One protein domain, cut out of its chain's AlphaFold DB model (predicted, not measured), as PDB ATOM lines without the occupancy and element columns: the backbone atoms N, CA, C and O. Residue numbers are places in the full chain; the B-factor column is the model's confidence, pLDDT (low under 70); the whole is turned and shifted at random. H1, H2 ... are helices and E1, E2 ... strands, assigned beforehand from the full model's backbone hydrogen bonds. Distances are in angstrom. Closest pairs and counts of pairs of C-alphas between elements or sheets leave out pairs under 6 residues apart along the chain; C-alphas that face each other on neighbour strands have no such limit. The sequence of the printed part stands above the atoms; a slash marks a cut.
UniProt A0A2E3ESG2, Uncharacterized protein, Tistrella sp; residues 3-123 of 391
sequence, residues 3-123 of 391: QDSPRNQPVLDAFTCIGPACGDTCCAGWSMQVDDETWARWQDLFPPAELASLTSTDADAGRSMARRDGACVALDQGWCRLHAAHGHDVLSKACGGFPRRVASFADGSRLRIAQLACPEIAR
ATOM      1  N   GLN A   3     112.568 140.083 107.475       41.38
ATOM      2  CA  GLN A   3     112.162 139.594 108.785       41.38
ATOM      3  C   GLN A   3     111.422 138.292 108.571       41.38
ATOM      4  O   GLN A   3     110.470 138.226 107.793       41.38
ATOM      5  N   ASP A   4     111.854 137.258 109.268       43.97
ATOM      6  CA  ASP A   4     111.163 135.990 109.248       43.97
ATOM      7  C   ASP A   4     109.958 136.029 110.180       43.97
ATOM      8  O   ASP A   4     110.021 136.561 111.290       43.97
ATOM      9  N   SER A   5     108.832 135.460 109.741       41.84
ATOM     10  CA  SER A   5     107.698 135.269 110.645       41.84
ATOM     11  C   SER A   5     108.159 134.327 111.756       41.84
ATOM     12  O   SER A   5     108.557 133.201 111.435       41.84
ATOM     13  N   PRO A   6     108.021 134.693 113.045       45.53
ATOM     14  CA  PRO A   6     108.402 133.825 114.162       45.53
ATOM     15  C   PRO A   6     107.734 132.444 114.109       45.53
ATOM     16  O   PRO A   6     108.245 131.478 114.662       45.53
ATOM     17  N   ARG A   7     106.588 132.332 113.419       46.41
ATOM     18  CA  ARG A   7     105.852 131.072 113.237       46.41
ATOM     19  C   ARG A   7     106.399 130.201 112.104       46.41
ATOM     20  O   ARG A   7     106.259 128.985 112.160       46.41
ATOM     21  N   ASN A   8     106.991 130.808 111.074       50.31
ATOM     22  CA  ASN A   8     107.539 130.081 109.927       50.31
ATOM     23  C   ASN A   8     109.002 129.699 110.139       50.31
ATOM     24  O   ASN A   8     109.462 128.733 109.538       50.31
ATOM     25  N   GLN A   9     109.716 130.444 110.981       59.84
ATOM     26  CA  GLN A   9     111.152 130.288 111.141       59.84
ATOM     27  C   GLN A   9     111.575 128.866 111.548       59.84
ATOM     28  O   GLN A   9     112.361 128.272 110.814       59.84
ATOM     29  N   PRO A  10     110.953 128.214 112.552       63.38
ATOM     30  CA  PRO A  10     111.320 126.843 112.918       63.38
ATOM     31  C   PRO A  10     111.077 125.827 111.790       63.38
ATOM     32  O   PRO A  10     111.767 124.821 111.678       63.38
ATOM     33  N   VAL A  11     110.083 126.086 110.930       62.25
ATOM     34  CA  VAL A  11     109.773 125.252 109.759       62.25
ATOM     35  C   VAL A  11     110.871 125.351 108.716       62.25
ATOM     36  O   VAL A  11     111.281 124.348 108.141       62.25
ATOM     37  N   LEU A  12     111.273 126.586 108.432       70.62
ATOM     38  CA  LEU A  12     112.235 126.919 107.396       70.62
ATOM     39  C   LEU A  12     113.648 126.498 107.798       70.62
ATOM     40  O   LEU A  12     114.392 126.051 106.924       70.62
ATOM     41  N   ASP A  13     113.961 126.590 109.092       80.69
ATOM     42  CA  ASP A  13     115.226 126.157 109.690       80.69
ATOM     43  C   ASP A  13     115.354 124.632 109.695       80.69
ATOM     44  O   ASP A  13     116.401 124.102 109.331       80.69
ATOM     45  N   ALA A  14     114.277 123.913 110.030       80.25
ATOM     46  CA  ALA A  14     114.269 122.450 110.011       80.25
ATOM     47  C   ALA A  14     114.214 121.859 108.587       80.25
ATOM     48  O   ALA A  14     114.479 120.674 108.389       80.25
ATOM     49  N   PHE A  15     113.835 122.650 107.580       84.38
ATOM     50  CA  PHE A  15     113.620 122.138 106.233       84.38
ATOM     51  C   PHE A  15     114.923 121.853 105.488       84.38
ATOM     52  O   PHE A  15     115.693 122.758 105.155       84.38
ATOM     53  N   THR A  16     115.065 120.596 105.081       88.00
ATOM     54  CA  THR A  16     116.017 120.151 104.061       88.00
ATOM     55  C   THR A  16     115.269 119.364 102.992       88.00
ATOM     56  O   THR A  16     114.338 118.621 103.289       88.00
ATOM     57  N   CYS A  17     115.650 119.530 101.722       87.00
ATOM     58  CA  CYS A  17     115.066 118.734 100.649       87.00
ATOM     59  C   CYS A  17     115.416 117.253 100.858       87.00
ATOM     60  O   CYS A  17     116.588 116.896 100.878       87.00
ATOM     61  N   ILE A  18     114.398 116.396 100.952       85.62
ATOM     62  CA  ILE A  18     114.555 114.943 101.143       85.62
ATOM     63  C   ILE A  18     114.835 114.175  99.833       85.62
ATOM     64  O   ILE A  18     114.855 112.947  99.817       85.62
ATOM     65  N   GLY A  19     115.052 114.901  98.730       87.56
ATOM     66  CA  GLY A  19     115.480 114.368  97.437       87.56
ATOM     67  C   GLY A  19     114.611 113.205  96.935       87.56
ATOM     68  O   GLY A  19     113.401 113.391  96.796       87.56
ATOM     69  N   PRO A  20     115.191 112.020  96.667       85.81
ATOM     70  CA  PRO A  20     114.464 110.878  96.108       85.81
ATOM     71  C   PRO A  20     113.440 110.259  97.073       85.81
ATOM     72  O   PRO A  20     112.565 109.527  96.631       85.81
ATOM     73  N   ALA A  21     113.508 110.557  98.377       79.81
ATOM     74  CA  ALA A  21     112.493 110.118  99.338       79.81
ATOM     75  C   ALA A  21     111.203 110.960  99.270       79.81
ATOM     76  O   ALA A  21     110.229 110.661  99.961       79.81
ATOM     77  N   CYS A  22     111.181 112.028  98.465       75.75
ATOM     78  CA  CYS A  22     110.003 112.865  98.300       75.75
ATOM     79  C   CYS A  22     108.916 112.113  97.517       75.75
ATOM     80  O   CYS A  22     109.117 111.746  96.364       75.75
ATOM     81  N   GLY A  23     107.739 111.935  98.123       68.12
ATOM     82  CA  GLY A  23     106.578 111.307  97.472       68.12
ATOM     83  C   GLY A  23     105.890 112.171  96.403       68.12
ATOM     84  O   GLY A  23     104.852 111.777  95.883       68.12
ATOM     85  N   ASP A  24     106.439 113.350  96.100       70.62
ATOM     86  CA  ASP A  24     105.965 114.292  95.079       70.62
ATOM     87  C   ASP A  24     107.167 114.963  94.391       70.62
ATOM     88  O   ASP A  24     108.292 114.908  94.896       70.62
ATOM     89  N   THR A  25     106.945 115.647  93.269       75.94
ATOM     90  CA  THR A  25     107.995 116.367  92.546       75.94
ATOM     91  C   THR A  25     107.582 117.788  92.181       75.94
ATOM     92  O   THR A  25     106.561 118.034  91.541       75.94
ATOM     93  N   CYS A  26     108.433 118.760  92.518       74.62
ATOM     94  CA  CYS A  26     108.241 120.153  92.106       74.62
ATOM     95  C   CYS A  26     108.537 120.387  90.612       74.62
ATOM     96  O   CYS A  26     108.269 121.468  90.090       74.62
ATOM     97  N   CYS A  27     109.094 119.390  89.916       73.12
ATOM     98  CA  CYS A  27     109.477 119.479  88.508       73.12
ATOM     99  C   CYS A  27     108.334 119.150  87.531       73.12
ATOM    100  O   CYS A  27     108.499 119.326  86.319       73.12
ATOM    101  N   ALA A  28     107.184 118.685  88.024       66.50
ATOM    102  CA  ALA A  28     105.995 118.419  87.216       66.50
ATOM    103  C   ALA A  28     105.081 119.653  87.150       66.50
ATOM    104  O   ALA A  28     104.984 120.409  88.107       66.50
ATOM    105  N   GLY A  29     104.406 119.878  86.018       54.59
ATOM    106  CA  GLY A  29     103.350 120.895  85.864       54.59
ATOM    107  C   GLY A  29     103.759 122.375  85.735       54.59
ATOM    108  O   GLY A  29     102.993 123.139  85.157       54.59
ATOM    109  N   TRP A  30     104.943 122.794  86.200       56.53
ATOM    110  CA  TRP A  30     105.349 124.214  86.217       56.53
ATOM    111  C   TRP A  30     106.541 124.481  85.284       56.53
ATOM    112  O   TRP A  30     107.409 123.618  85.110       56.53
ATOM    113  N   SER A  31     106.583 125.670  84.668       64.00
ATOM    114  CA  SER A  31     107.764 126.173  83.949       64.00
ATOM    115  C   SER A  31     108.589 127.047  84.888       64.00
ATOM    116  O   SER A  31     108.061 127.996  85.468       64.00
ATOM    117  N   MET A  32     109.868 126.712  85.063       77.25
ATOM    118  CA  MET A  32     110.762 127.415  85.982       77.25
ATOM    119  C   MET A  32     111.712 128.309  85.199       77.25
ATOM    120  O   MET A  32     112.388 127.843  84.284       77.25
ATOM    121  N   GLN A  33     111.773 129.584  85.574       81.06
ATOM    122  CA  GLN A  33     112.675 130.545  84.948       81.06
ATOM    123  C   GLN A  33     114.129 130.281  85.359       81.06
ATOM    124  O   GLN A  33     114.407 129.857  86.490       81.06
ATOM    125  N   VAL A  34     115.047 130.540  84.432       86.81
ATOM    126  CA  VAL A  34     116.495 130.488  84.640       86.81
ATOM    127  C   VAL A  34     117.007 131.919  84.563       86.81
ATOM    128  O   VAL A  34     117.053 132.512  83.491       86.81
ATOM    129  N   ASP A  35     117.355 132.479  85.719       87.62
ATOM    130  CA  ASP A  35     117.935 133.817  85.808       87.62
ATOM    131  C   ASP A  35     119.338 133.879  85.185       87.62
ATOM    132  O   ASP A  35     120.049 132.873  85.112       87.62
ATOM    133  N   ASP A  36     119.746 135.077  84.763       90.19
ATOM    134  CA  ASP A  36     121.011 135.302  84.051       90.19
ATOM    135  C   ASP A  36     122.246 134.892  84.863       90.19
ATOM    136  O   ASP A  36     123.216 134.383  84.307       90.19
ATOM    137  N   GLU A  37     122.200 135.062  86.185       92.44
ATOM    138  CA  GLU A  37     123.275 134.659  87.096       92.44
ATOM    139  C   GLU A  37     123.429 133.134  87.125       92.44
ATOM    140  O   GLU A  37     124.534 132.599  87.028       92.44
ATOM    141  N   THR A  38     122.317 132.407  87.203       93.31
ATOM    142  CA  THR A  38     122.315 130.943  87.095       93.31
ATOM    143  C   THR A  38     122.759 130.484  85.715       93.31
ATOM    144  O   THR A  38     123.552 129.552  85.614       93.31
ATOM    145  N   TRP A  39     122.317 131.160  84.659       94.25
ATOM    146  CA  TRP A  39     122.745 130.841  83.306       94.25
ATOM    147  C   TRP A  39     124.253 131.003  83.107       94.25
ATOM    148  O   TRP A  39     124.882 130.098  82.568       94.25
ATOM    149  N   ALA A  40     124.836 132.114  83.564       94.06
ATOM    150  CA  ALA A  40     126.277 132.341  83.479       94.06
ATOM    151  C   ALA A  40     127.052 131.221  84.192       94.06
ATOM    152  O   ALA A  40     127.953 130.629  83.608       94.06
ATOM    153  N   ARG A  41     126.618 130.834  85.402       94.44
ATOM    154  CA  ARG A  41     127.204 129.691  86.126       94.44
ATOM    155  C   ARG A  41     127.087 128.381  85.342       94.44
ATOM    156  O   ARG A  41     128.008 127.575  85.341       94.44
ATOM    157  N   TRP A  42     125.959 128.155  84.673       95.56
ATOM    158  CA  TRP A  42     125.725 126.942  83.889       95.56
ATOM    159  C   TRP A  42     126.554 126.867  82.607       95.56
ATOM    160  O   TRP A  42     126.874 125.761  82.182       95.56
ATOM    161  N   GLN A  43     126.919 128.005  82.011       94.69
ATOM    162  CA  GLN A  43     127.809 128.045  80.845       94.69
ATOM    163  C   GLN A  43     129.212 127.518  81.161       94.69
ATOM    164  O   GLN A  43     129.825 126.892  80.300       94.69
ATOM    165  N   ASP A  44     129.681 127.728  82.390       93.44
ATOM    166  CA  ASP A  44     130.972 127.212  82.851       93.44
ATOM    167  C   ASP A  44     130.873 125.761  83.354       93.44
ATOM    168  O   ASP A  44     131.850 125.012  83.310       93.44
ATOM    169  N   LEU A  45     129.695 125.356  83.842       93.12
ATOM    170  CA  LEU A  45     129.473 124.054  84.478       93.12
ATOM    171  C   LEU A  45     129.105 122.941  83.484       93.12
ATOM    172  O   LEU A  45     129.489 121.789  83.688       93.12
ATOM    173  N   PHE A  46     128.349 123.262  82.429       94.38
ATOM    174  CA  PHE A  46     127.799 122.279  81.496       94.38
ATOM    175  C   PHE A  46     128.334 122.470  80.073       94.38
ATOM    176  O   PHE A  46     128.438 123.600  79.592       94.38
ATOM    177  N   PRO A  47     128.584 121.377  79.328       94.38
ATOM    178  CA  PRO A  47     128.875 121.466  77.905       94.38
ATOM    179  C   PRO A  47     127.739 122.171  77.137       94.38
ATOM    180  O   PRO A  47     126.566 121.943  77.450       94.38
ATOM    181  N   PRO A  48     128.034 122.931  76.061       92.38
ATOM    182  CA  PRO A  48     127.019 123.685  75.318       92.38
ATOM    183  C   PRO A  48     125.821 122.849  74.843       92.38
ATOM    184  O   PRO A  48     124.687 123.321  74.865       92.38
ATOM    185  N   ALA A  49     126.056 121.595  74.443       91.94
ATOM    186  CA  ALA A  49     124.999 120.686  74.000       91.94
ATOM    187  C   ALA A  49     124.050 120.279  75.141       91.94
ATOM    188  O   ALA A  49     122.834 120.240  74.950       91.94
ATOM    189  N   GLU A  50     124.585 120.011  76.335       92.25
ATOM    190  CA  GLU A  50     123.762 119.706  77.505       92.25
ATOM    191  C   GLU A  50     122.968 120.941  77.930       92.25
ATOM    192  O   GLU A  50     121.760 120.855  78.152       92.25
ATOM    193  N   LEU A  51     123.613 122.104  77.955       91.56
ATOM    194  CA  LEU A  51     122.981 123.359  78.335       91.56
ATOM    195  C   LEU A  51     121.805 123.740  77.414       91.56
ATOM    196  O   LEU A  51     120.743 124.159  77.888       91.56
ATOM    197  N   ALA A  52     121.972 123.532  76.106       89.88
ATOM    198  CA  ALA A  52     120.910 123.710  75.119       89.88
ATOM    199  C   ALA A  52     119.751 122.718  75.319       89.88
ATOM    200  O   ALA A  52     118.605 123.052  75.043       89.88
ATOM    201  N   SER A  53     120.029 121.512  75.824       92.00
ATOM    202  CA  SER A  53     118.985 120.529  76.143       92.00
ATOM    203  C   SER A  53     118.246 120.829  77.452       92.00
ATOM    204  O   SER A  53     117.092 120.433  77.606       92.00
ATOM    205  N   LEU A  54     118.902 121.520  78.392       91.62
ATOM    206  CA  LEU A  54     118.367 121.854  79.714       91.62
ATOM    207  C   LEU A  54     117.407 123.042  79.698       91.62
ATOM    208  O   LEU A  54     116.545 123.145  80.574       91.62
ATOM    209  N   THR A  55     117.560 123.945  78.733       91.31
ATOM    210  CA  THR A  55     116.862 125.233  78.720       91.31
ATOM    211  C   THR A  55     116.090 125.460  77.430       91.31
ATOM    212  O   THR A  55     116.443 124.959  76.369       91.31
ATOM    213  N   SER A  56     115.012 126.228  77.532       83.50
ATOM    214  CA  SER A  56     114.255 126.757  76.406       83.50
ATOM    215  C   SER A  56     114.317 128.276  76.473       83.50
ATOM    216  O   SER A  56     114.168 128.857  77.550       83.50
ATOM    217  N   THR A  57     114.550 128.923  75.334       80.12
ATOM    218  CA  THR A  57     114.540 130.387  75.240       80.12
ATOM    219  C   THR A  57     113.317 130.806  74.448       80.12
ATOM    220  O   THR A  57     113.144 130.380  73.308       80.12
ATOM    221  N   ASP A  58     112.478 131.620  75.071       69.25
ATOM    222  CA  ASP A  58     111.365 132.298  74.420       69.25
ATOM    223  C   ASP A  58     111.757 133.771  74.234       69.25
ATOM    224  O   ASP A  58     112.365 134.370  75.125       69.25
ATOM    225  N   ALA A  59     111.454 134.338  73.065       50.38
ATOM    226  CA  ALA A  59     111.804 135.719  72.740       50.38
ATOM    227  C   ALA A  59     111.131 136.737  73.680       50.38
ATOM    228  O   ALA A  59     111.725 137.780  73.952       50.38
ATOM    229  N   ASP A  60     109.948 136.408  74.212       46.62
ATOM    230  CA  ASP A  60     109.137 137.305  75.040       46.62
ATOM    231  C   ASP A  60     109.200 136.954  76.539       46.62
ATOM    232  O   ASP A  60     109.046 137.833  77.389       46.62
ATOM    233  N   ALA A  61     109.437 135.682  76.887       51.94
ATOM    234  CA  ALA A  61     109.428 135.200  78.279       51.94
ATOM    235  C   ALA A  61     110.822 134.931  78.879       51.94
ATOM    236  O   ALA A  61     110.925 134.570  80.054       51.94
ATOM    237  N   GLY A  62     111.890 135.113  78.099       71.50
ATOM    238  CA  GLY A  62     113.260 134.871  78.540       71.50
ATOM    239  C   GLY A  62     113.620 133.384  78.601       71.50
ATOM    240  O   GLY A  62     113.050 132.542  77.898       71.50
ATOM    241  N   ARG A  63     114.633 133.049  79.410       84.88
ATOM    242  CA  ARG A  63     115.157 131.683  79.510       84.88
ATOM    243  C   ARG A  63     114.479 130.905  80.632       84.88
ATOM    244  O   ARG A  63     114.452 131.334  81.780       84.88
ATOM    245  N   SER A  64     114.025 129.700  80.313       85.62
ATOM    246  CA  SER A  64     113.383 128.783  81.256       85.62
ATOM    247  C   SER A  64     113.940 127.370  81.134       85.62
ATOM    248  O   SER A  64     114.674 127.044  80.200       85.62
ATOM    249  N   MET A  65     113.598 126.516  82.092       87.00
ATOM    250  CA  MET A  65     113.859 125.085  82.002       87.00
ATOM    251  C   MET A  65     113.083 124.478  80.837       87.00
ATOM    252  O   MET A  65     111.869 124.665  80.727       87.00
ATOM    253  N   ALA A  66     113.764 123.696  80.002       87.06
ATOM    254  CA  ALA A  66     113.096 122.939  78.957       87.06
ATOM    255  C   ALA A  66     112.137 121.909  79.571       87.06
ATOM    256  O   ALA A  66     112.340 121.393  80.679       87.06
ATOM    257  N   ARG A  67     111.070 121.600  78.831       84.44
ATOM    258  CA  ARG A  67     110.028 120.672  79.273       84.44
ATOM    259  C   ARG A  67     109.768 119.600  78.228       84.44
ATOM    260  O   ARG A  67     109.852 119.859  77.029       84.44
ATOM    261  N   ARG A  68     109.417 118.409  78.701       83.25
ATOM    262  CA  ARG A  68     108.994 117.265  77.893       83.25
ATOM    263  C   ARG A  68     107.851 116.565  78.619       83.25
ATOM    264  O   ARG A  68     107.928 116.381  79.830       83.25
ATOM    265  N   ASP A  69     106.773 116.263  77.900       81.50
ATOM    266  CA  ASP A  69     105.613 115.515  78.411       81.50
ATOM    267  C   ASP A  69     105.042 116.057  79.733       81.50
ATOM    268  O   ASP A  69     104.690 115.322  80.650       81.50
ATOM    269  N   GLY A  70     104.973 117.384  79.864       72.38
ATOM    270  CA  GLY A  70     104.413 118.014  81.059       72.38
ATOM    271  C   GLY A  70     105.355 118.072  82.271       72.38
ATOM    272  O   GLY A  70     104.940 118.599  83.309       72.38
ATOM    273  N   ALA A  71     106.622 117.663  82.140       76.00
ATOM    274  CA  ALA A  71     107.649 117.730  83.181       76.00
ATOM    275  C   ALA A  71     108.913 118.486  82.731       76.00
ATOM    276  O   ALA A  71     109.161 118.673  81.542       76.00
ATOM    277  N   CYS A  72     109.714 118.944  83.693       87.56
ATOM    278  CA  CYS A  72     111.048 119.490  83.439       87.56
ATOM    279  C   CYS A  72     111.998 118.394  82.929       87.56
ATOM    280  O   CYS A  72     112.000 117.289  83.463       87.56
ATOM    281  N   VAL A  73     112.866 118.709  81.963       93.00
ATOM    282  CA  VAL A  73     113.876 117.765  81.429       93.00
ATOM    283  C   VAL A  73     114.939 117.338  82.447       93.00
ATOM    284  O   VAL A  73     115.687 116.392  82.211       93.00
ATOM    285  N   ALA A  74     115.040 118.052  83.569       93.19
ATOM    286  CA  ALA A  74     115.912 117.691  84.679       93.19
ATOM    287  C   ALA A  74     115.264 116.687  85.649       93.19
ATOM    288  O   ALA A  74     115.939 116.244  86.575       93.19
ATOM    289  N   LEU A  75     113.979 116.353  85.480       91.81
ATOM    290  CA  LEU A  75     113.316 115.335  86.287       91.81
ATOM    291  C   LEU A  75     113.809 113.945  85.874       91.81
ATOM    292  O   LEU A  75     113.620 113.537  84.730       91.81
ATOM    293  N   ASP A  76     114.383 113.219  86.823       91.25
ATOM    294  CA  ASP A  76     114.820 111.840  86.662       91.25
ATOM    295  C   ASP A  76     114.386 111.025  87.885       91.25
ATOM    296  O   ASP A  76     114.660 111.397  89.025       91.25
ATOM    297  N   GLN A  77     113.628 109.951  87.655       86.12
ATOM    298  CA  GLN A  77     113.102 109.063  88.705       86.12
ATOM    299  C   GLN A  77     112.439 109.793  89.898       86.12
ATOM    300  O   GLN A  77     112.566 109.380  91.045       86.12
ATOM    301  N   GLY A  78     111.721 110.892  89.634       81.81
ATOM    302  CA  GLY A  78     111.016 111.669  90.666       81.81
ATOM    303  C   GLY A  78     111.847 112.774  91.332       81.81
ATOM    304  O   GLY A  78     111.279 113.630  92.011       81.81
ATOM    305  N   TRP A  79     113.154 112.848  91.071       88.56
ATOM    306  CA  TRP A  79     114.056 113.850  91.643       88.56
ATOM    307  C   TRP A  79     114.753 114.688  90.561       88.56
ATOM    308  O   TRP A  79     114.845 114.315  89.397       88.56
ATOM    309  N   CYS A  80     115.218 115.884  90.919       92.81
ATOM    310  CA  CYS A  80     115.921 116.761  89.991       92.81
ATOM    311  C   CYS A  80     117.381 116.314  89.858       92.81
ATOM    312  O   CYS A  80     118.153 116.474  90.805       92.81
ATOM    313  N   ARG A  81     117.787 115.834  88.675       94.94
ATOM    314  CA  ARG A  81     119.161 115.363  88.415       94.94
ATOM    315  C   ARG A  81     120.225 116.446  88.620       94.94
ATOM    316  O   ARG A  81     121.341 116.142  89.021       94.94
ATOM    317  N   LEU A  82     119.877 117.715  88.385       95.00
ATOM    318  CA  LEU A  82     120.784 118.843  88.614       95.00
ATOM    319  C   LEU A  82     121.054 119.030  90.109       95.00
ATOM    320  O   LEU A  82     122.205 119.132  90.521       95.00
ATOM    321  N   HIS A  83     119.991 119.002  90.919       94.94
ATOM    322  CA  HIS A  83     120.108 119.061  92.375       94.94
ATOM    323  C   HIS A  83     120.875 117.844  92.909       94.94
ATOM    324  O   HIS A  83     121.711 117.982  93.796       94.94
ATOM    325  N   ALA A  84     120.624 116.666  92.336       94.38
ATOM    326  CA  ALA A  84     121.291 115.431  92.716       94.38
ATOM    327  C   ALA A  84     122.806 115.469  92.523       94.38
ATOM    328  O   ALA A  84     123.548 115.055  93.409       94.38
ATOM    329  N   ALA A  85     123.255 115.969  91.372       94.62
ATOM    330  CA  ALA A  85     124.665 115.963  91.008       94.62
ATOM    331  C   ALA A  85     125.452 117.146  91.596       94.62
ATOM    332  O   ALA A  85     126.626 116.989  91.926       94.62
ATOM    333  N   HIS A  86     124.827 118.321  91.723       94.56
ATOM    334  CA  HIS A  86     125.537 119.573  92.019       94.56
ATOM    335  C   HIS A  86     125.034 120.305  93.273       94.56
ATOM    336  O   HIS A  86     125.545 121.374  93.604       94.56
ATOM    337  N   GLY A  87     124.052 119.753  93.989       93.19
ATOM    338  CA  GLY A  87     123.522 120.355  95.210       93.19
ATOM    339  C   GLY A  87     122.591 121.545  94.961       93.19
ATOM    340  O   GLY A  87     122.101 121.775  93.858       93.19
ATOM    341  N   HIS A  88     122.264 122.273  96.026       90.69
ATOM    342  CA  HIS A  88     121.273 123.351  95.974       90.69
ATOM    343  C   HIS A  88     121.729 124.540  95.118       90.69
ATOM    344  O   HIS A  88     120.924 125.139  94.408       90.69
ATOM    345  N   ASP A  89     123.025 124.852  95.152       92.25
ATOM    346  CA  ASP A  89     123.572 126.084  94.581       92.25
ATOM    347  C   ASP A  89     123.516 126.120  93.052       92.25
ATOM    348  O   ASP A  89     123.547 127.202  92.464       92.25
ATOM    349  N   VAL A  90     123.383 124.959  92.400       94.69
ATOM    350  CA  VAL A  90     123.213 124.878  90.944       94.69
ATOM    351  C   VAL A  90     121.831 125.349  90.485       94.69
ATOM    352  O   VAL A  90     121.630 125.606  89.302       94.69
ATOM    353  N   LEU A  91     120.852 125.433  91.387       93.88
ATOM    354  CA  LEU A  91     119.470 125.725  91.027       93.88
ATOM    355  C   LEU A  91     119.278 127.214  90.712       93.88
ATOM    356  O   LEU A  91     119.913 128.083  91.308       93.88
ATOM    357  N   SER A  92     118.349 127.505  89.795       90.38
ATOM    358  CA  SER A  92     117.915 128.881  89.537       90.38
ATOM    359  C   SER A  92     117.216 129.484  90.747       90.38
ATOM    360  O   SER A  92     116.711 128.756  91.602       90.38
ATOM    361  N   LYS A  93     117.091 130.813  90.800       87.31
ATOM    362  CA  LYS A  93     116.350 131.500  91.875       87.31
ATOM    363  C   LYS A  93     114.914 130.989  92.007       87.31
ATOM    364  O   LYS A  93     114.407 130.887  93.120       87.31
ATOM    365  N   ALA A  94     114.274 130.625  90.895       80.00
ATOM    366  CA  ALA A  94     112.939 130.032  90.904       80.00
ATOM    367  C   ALA A  94     112.938 128.629  91.540       80.00
ATOM    368  O   ALA A  94     112.146 128.360  92.442       80.00
ATOM    369  N   CYS A  95     113.848 127.751  91.108       83.88
ATOM    370  CA  CYS A  95     113.941 126.377  91.607       83.88
ATOM    371  C   CYS A  95     114.457 126.306  93.053       83.88
ATOM    372  O   CYS A  95     113.855 125.636  93.886       83.88
ATOM    373  N   GLY A  96     115.551 127.004  93.366       88.06
ATOM    374  CA  GLY A  96     116.152 127.060  94.702       88.06
ATOM    375  C   GLY A  96     115.326 127.879  95.696       88.06
ATOM    376  O   GLY A  96     115.350 127.626  96.899       88.06
ATOM    377  N   GLY A  97     114.520 128.819  95.198       82.00
ATOM    378  CA  GLY A  97     113.544 129.537  96.006       82.00
ATOM    379  C   GLY A  97     112.394 128.653  96.478       82.00
ATOM    380  O   GLY A  97     111.777 128.962  97.487       82.00
ATOM    381  N   PHE A  98     112.091 127.532  95.822       76.00
ATOM    382  CA  PHE A  98     111.071 126.613  96.319       76.00
ATOM    383  C   PHE A  98     111.656 125.693  97.403       76.00
ATOM    384  O   PHE A  98     112.720 125.108  97.201       76.00
ATOM    385  N   PRO A  99     110.984 125.503  98.555       66.44
ATOM    386  CA  PRO A  99     109.676 126.025  98.969       66.44
ATOM    387  C   PRO A  99     109.740 127.307  99.827       66.44
ATOM    388  O   PRO A  99     108.764 127.646 100.498       66.44
ATOM    389  N   ARG A 100     110.879 128.005  99.853       77.88
ATOM    390  CA  ARG A 100     111.141 129.231 100.626       77.88
ATOM    391  C   ARG A 100     110.800 130.496  99.817       77.88
ATOM    392  O   ARG A 100     111.673 131.157  99.257       77.88
ATOM    393  N   ARG A 101     109.523 130.877  99.774       66.31
ATOM    394  CA  ARG A 101     109.084 132.074  99.035       66.31
ATOM    395  C   ARG A 101     109.303 133.342  99.855       66.31
ATOM    396  O   ARG A 101     108.925 133.385 101.018       66.31
ATOM    397  N   VAL A 102     109.809 134.401  99.229       65.00
ATOM    398  CA  VAL A 102     109.847 135.740  99.833       65.00
ATOM    399  C   VAL A 102     108.657 136.555  99.330       65.00
ATOM    400  O   VAL A 102     108.502 136.739  98.123       65.00
ATOM    401  N   ALA A 103     107.804 137.020 100.240       51.38
ATOM    402  CA  ALA A 103     106.764 138.003  99.956       51.38
ATOM    403  C   ALA A 103     107.304 139.404 100.244       51.38
ATOM    404  O   ALA A 103     107.926 139.615 101.283       51.38
ATOM    405  N   SER A 104     107.061 140.344  99.337       54.53
ATOM    406  CA  SER A 104     107.401 141.756  99.517       54.53
ATOM    407  C   SER A 104     106.114 142.557  99.678       54.53
ATOM    408  O   SER A 104     105.155 142.318  98.944       54.53
ATOM    409  N   PHE A 105     106.098 143.499 100.615       48.28
ATOM    410  CA  PHE A 105     104.950 144.359 100.896       48.28
ATOM    411  C   PHE A 105     105.223 145.803 100.458       48.28
ATOM    412  O   PHE A 105     106.369 146.195 100.234       48.28
ATOM    413  N   ALA A 106     104.157 146.598 100.323       49.75
ATOM    414  CA  ALA A 106     104.228 147.983  99.848       49.75
ATOM    415  C   ALA A 106     105.056 148.905 100.763       49.75
ATOM    416  O   ALA A 106     105.611 149.895 100.299       49.75
ATOM    417  N   ASP A 107     105.183 148.555 102.045       57.06
ATOM    418  CA  ASP A 107     106.024 149.248 103.027       57.06
ATOM    419  C   ASP A 107     107.517 148.863 102.939       57.06
ATOM    420  O   ASP A 107     108.332 149.299 103.752       57.06
ATOM    421  N   GLY A 108     107.891 148.032 101.961       48.97
ATOM    422  CA  GLY A 108     109.256 147.549 101.761       48.97
ATOM    423  C   GLY A 108     109.666 146.419 102.709       48.97
ATOM    424  O   GLY A 108     110.816 145.962 102.653       48.97
ATOM    425  N   SER A 109     108.763 145.939 103.570       54.53
ATOM    426  CA  SER A 109     109.012 144.741 104.367       54.53
ATOM    427  C   SER A 109     109.039 143.496 103.472       54.53
ATOM    428  O   SER A 109     108.376 143.413 102.434       54.53
ATOM    429  N   ARG A 110     109.879 142.527 103.850       52.31
ATOM    430  CA  ARG A 110     110.040 141.252 103.141       52.31
ATOM    431  C   ARG A 110     109.923 140.115 104.139       52.31
ATOM    432  O   ARG A 110     110.593 140.154 105.169       52.31
ATOM    433  N   LEU A 111     109.098 139.125 103.814       51.19
ATOM    434  CA  LEU A 111     108.775 137.991 104.673       51.19
ATOM    435  C   LEU A 111     109.091 136.672 103.976       51.19
ATOM    436  O   LEU A 111     108.563 136.412 102.891       51.19
ATOM    437  N   ARG A 112     109.883 135.807 104.616       57.62
ATOM    438  CA  ARG A 112     110.088 134.432 104.142       57.62
ATOM    439  C   ARG A 112     108.926 133.540 104.578       57.62
ATOM    440  O   ARG A 112     108.452 133.567 105.718       57.62
ATOM    441  N   ILE A 113     108.438 132.741 103.640       56.22
ATOM    442  CA  ILE A 113     107.254 131.904 103.792       56.22
ATOM    443  C   ILE A 113     107.581 130.496 103.303       56.22
ATOM    444  O   ILE A 113     108.071 130.301 102.192       56.22
ATOM    445  N   ALA A 114     107.238 129.512 104.128       58.72
ATOM    446  CA  ALA A 114     107.274 128.106 103.771       58.72
ATOM    447  C   ALA A 114     106.038 127.737 102.929       58.72
ATOM    448  O   ALA A 114     104.894 127.911 103.367       58.72
ATOM    449  N   GLN A 115     106.248 127.245 101.709       57.09
ATOM    450  CA  GLN A 115     105.171 126.775 100.841       57.09
ATOM    451  C   GLN A 115     104.815 125.318 101.160       57.09
ATOM    452  O   GLN A 115     105.594 124.406 100.900       57.09
ATOM    453  N   LEU A 116     103.586 125.099 101.640       55.91
ATOM    454  CA  LEU A 116     103.028 123.772 101.952       55.91
ATOM    455  C   LEU A 116     102.830 122.870 100.721       55.91
ATOM    456  O   LEU A 116     102.508 121.700 100.870       55.91
ATOM    457  N   ALA A 117     103.036 123.396  99.510       59.16
ATOM    458  CA  ALA A 117     103.100 122.583  98.298       59.16
ATOM    459  C   ALA A 117     104.293 121.607  98.312       59.16
ATOM    460  O   ALA A 117     104.280 120.637  97.567       59.16
ATOM    461  N   CYS A 118     105.317 121.846  99.140       64.69
ATOM    462  CA  CYS A 118     106.351 120.853  99.401       64.69
ATOM    463  C   CYS A 118     105.869 119.876 100.488       64.69
ATOM    464  O   CYS A 118     105.596 120.327 101.606       64.69
ATOM    465  N   PRO A 119     105.821 118.557 100.209       63.06
ATOM    466  CA  PRO A 119     105.383 117.562 101.188       63.06
ATOM    467  C   PRO A 119     106.208 117.576 102.473       63.06
ATOM    468  O   PRO A 119     105.654 117.412 103.551       63.06
ATOM    469  N   GLU A 120     107.512 117.841 102.383       74.81
ATOM    470  CA  GLU A 120     108.385 117.888 103.557       74.81
ATOM    471  C   GLU A 120     108.148 119.142 104.410       74.81
ATOM    472  O   GLU A 120     108.100 119.061 105.635       74.81
ATOM    473  N   ILE A 121     107.899 120.300 103.788       67.19
ATOM    474  CA  ILE A 121     107.457 121.493 104.526       67.19
ATOM    475  C   ILE A 121     106.124 121.233 105.221       67.19
ATOM    476  O   ILE A 121     105.952 121.649 106.367       67.19
ATOM    477  N   ALA A 122     105.187 120.562 104.545       56.41
ATOM    478  CA  ALA A 122     103.913 120.186 105.139       56.41
ATOM    479  C   ALA A 122     104.119 119.220 106.311       56.41
ATOM    480  O   ALA A 122     103.628 119.498 107.397       56.41
ATOM    481  N   ARG A 123     104.911 118.156 106.147       68.00
ATOM    482  CA  ARG A 123     105.240 117.204 107.217       68.00
ATOM    483  C   ARG A 123     105.821 117.914 108.432       68.00
ATOM    484  O   ARG A 123     105.271 117.794 109.519       68.00
TER     485      ARG A 123
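Overview. This is residues 3 to 123 of the 391 residues of an uncharacterized protein of Tistrella sp (UniProt A0A2E3ESG2). Two separate two-stranded hairpins stand toward opposite ends of the longest axis, with loops and the short helices H4 and H5 between them. H3 runs straight into E1 at the base of hairpin E1 and E2, with H2 near H3 but apart from both strands, while H1 and H6 sit by the base of hairpin E3 and E4, where E3 begins and E4 ends. The printed part has 121 residues with six named helices and four named strands, in the order H1 H2 H3 E1 E2 H4 H5 E3 E4 H6; under half of the residues are in these elements, and both two-stranded sheets are antiparallel. The class is mixed, helices and strands, and the whole is compact, with a radius of gyration of the C-alphas of 15.4 A and spans of 45 by 36 by 26 A.

Arrangement. H1, residues 9 to 14, is close to but not clearly touching H6, residues 119 to 123; their closest C-alphas, of Val 11 and Ile 121, are 6.8 A apart. H2, residues 36 to 45, and H3, residues 48 to 54, are close but not clearly touching, with their closest C-alphas, of Trp 42 and Leu 51, 7.2 A apart; they run opposite ways at a steep tilt of 52 degrees. E1, residues 55 to 58, and E2, residues 62 to 65, form an antiparallel hairpin, with N 56 and O 64 within hydrogen-bond range at 2.8 A. H4, residues 81 to 86, touches no helix. H5, residues 93 to 97, is close to but not clearly touching H2; the closest C-alphas, of Thr 38 and Lys 93, are 7.7 A apart. E3, residues 100 to 104, and E4, residues 110 to 114, form the second antiparallel hairpin, with N 113 and O 101 within hydrogen-bond range at 2.7 A. The closest C-alphas of H1 and E4, of Leu 12 and Ala 114, are 6.3 A apart. Every O i to N i+4 pair is within hydrogen-bond range in H1, H3, H4, H5 and H6; in H2, 5 of 6 are.

Along the chain. H1 begins at C-alpha 9, (111.152, 130.288, 111.141). H2 is 14.1 A from first to last C-alpha, E3 13.1 A and E4 13.4 A. H6 ends at C-alpha 123, (105.240, 117.204, 107.217).

Size, cuts and confidence. The two farthest C-alphas, of Pro 6 and Ala 49, are 45.4 A apart. The printed part has no cut. The links from H1 to H2, 21 residues, and from E2 to H4, 15 residues, are long. The mean pLDDT of the printed part is 76.5; 41 residues are under 70, among them residues 3 to 11 and 101 to 119.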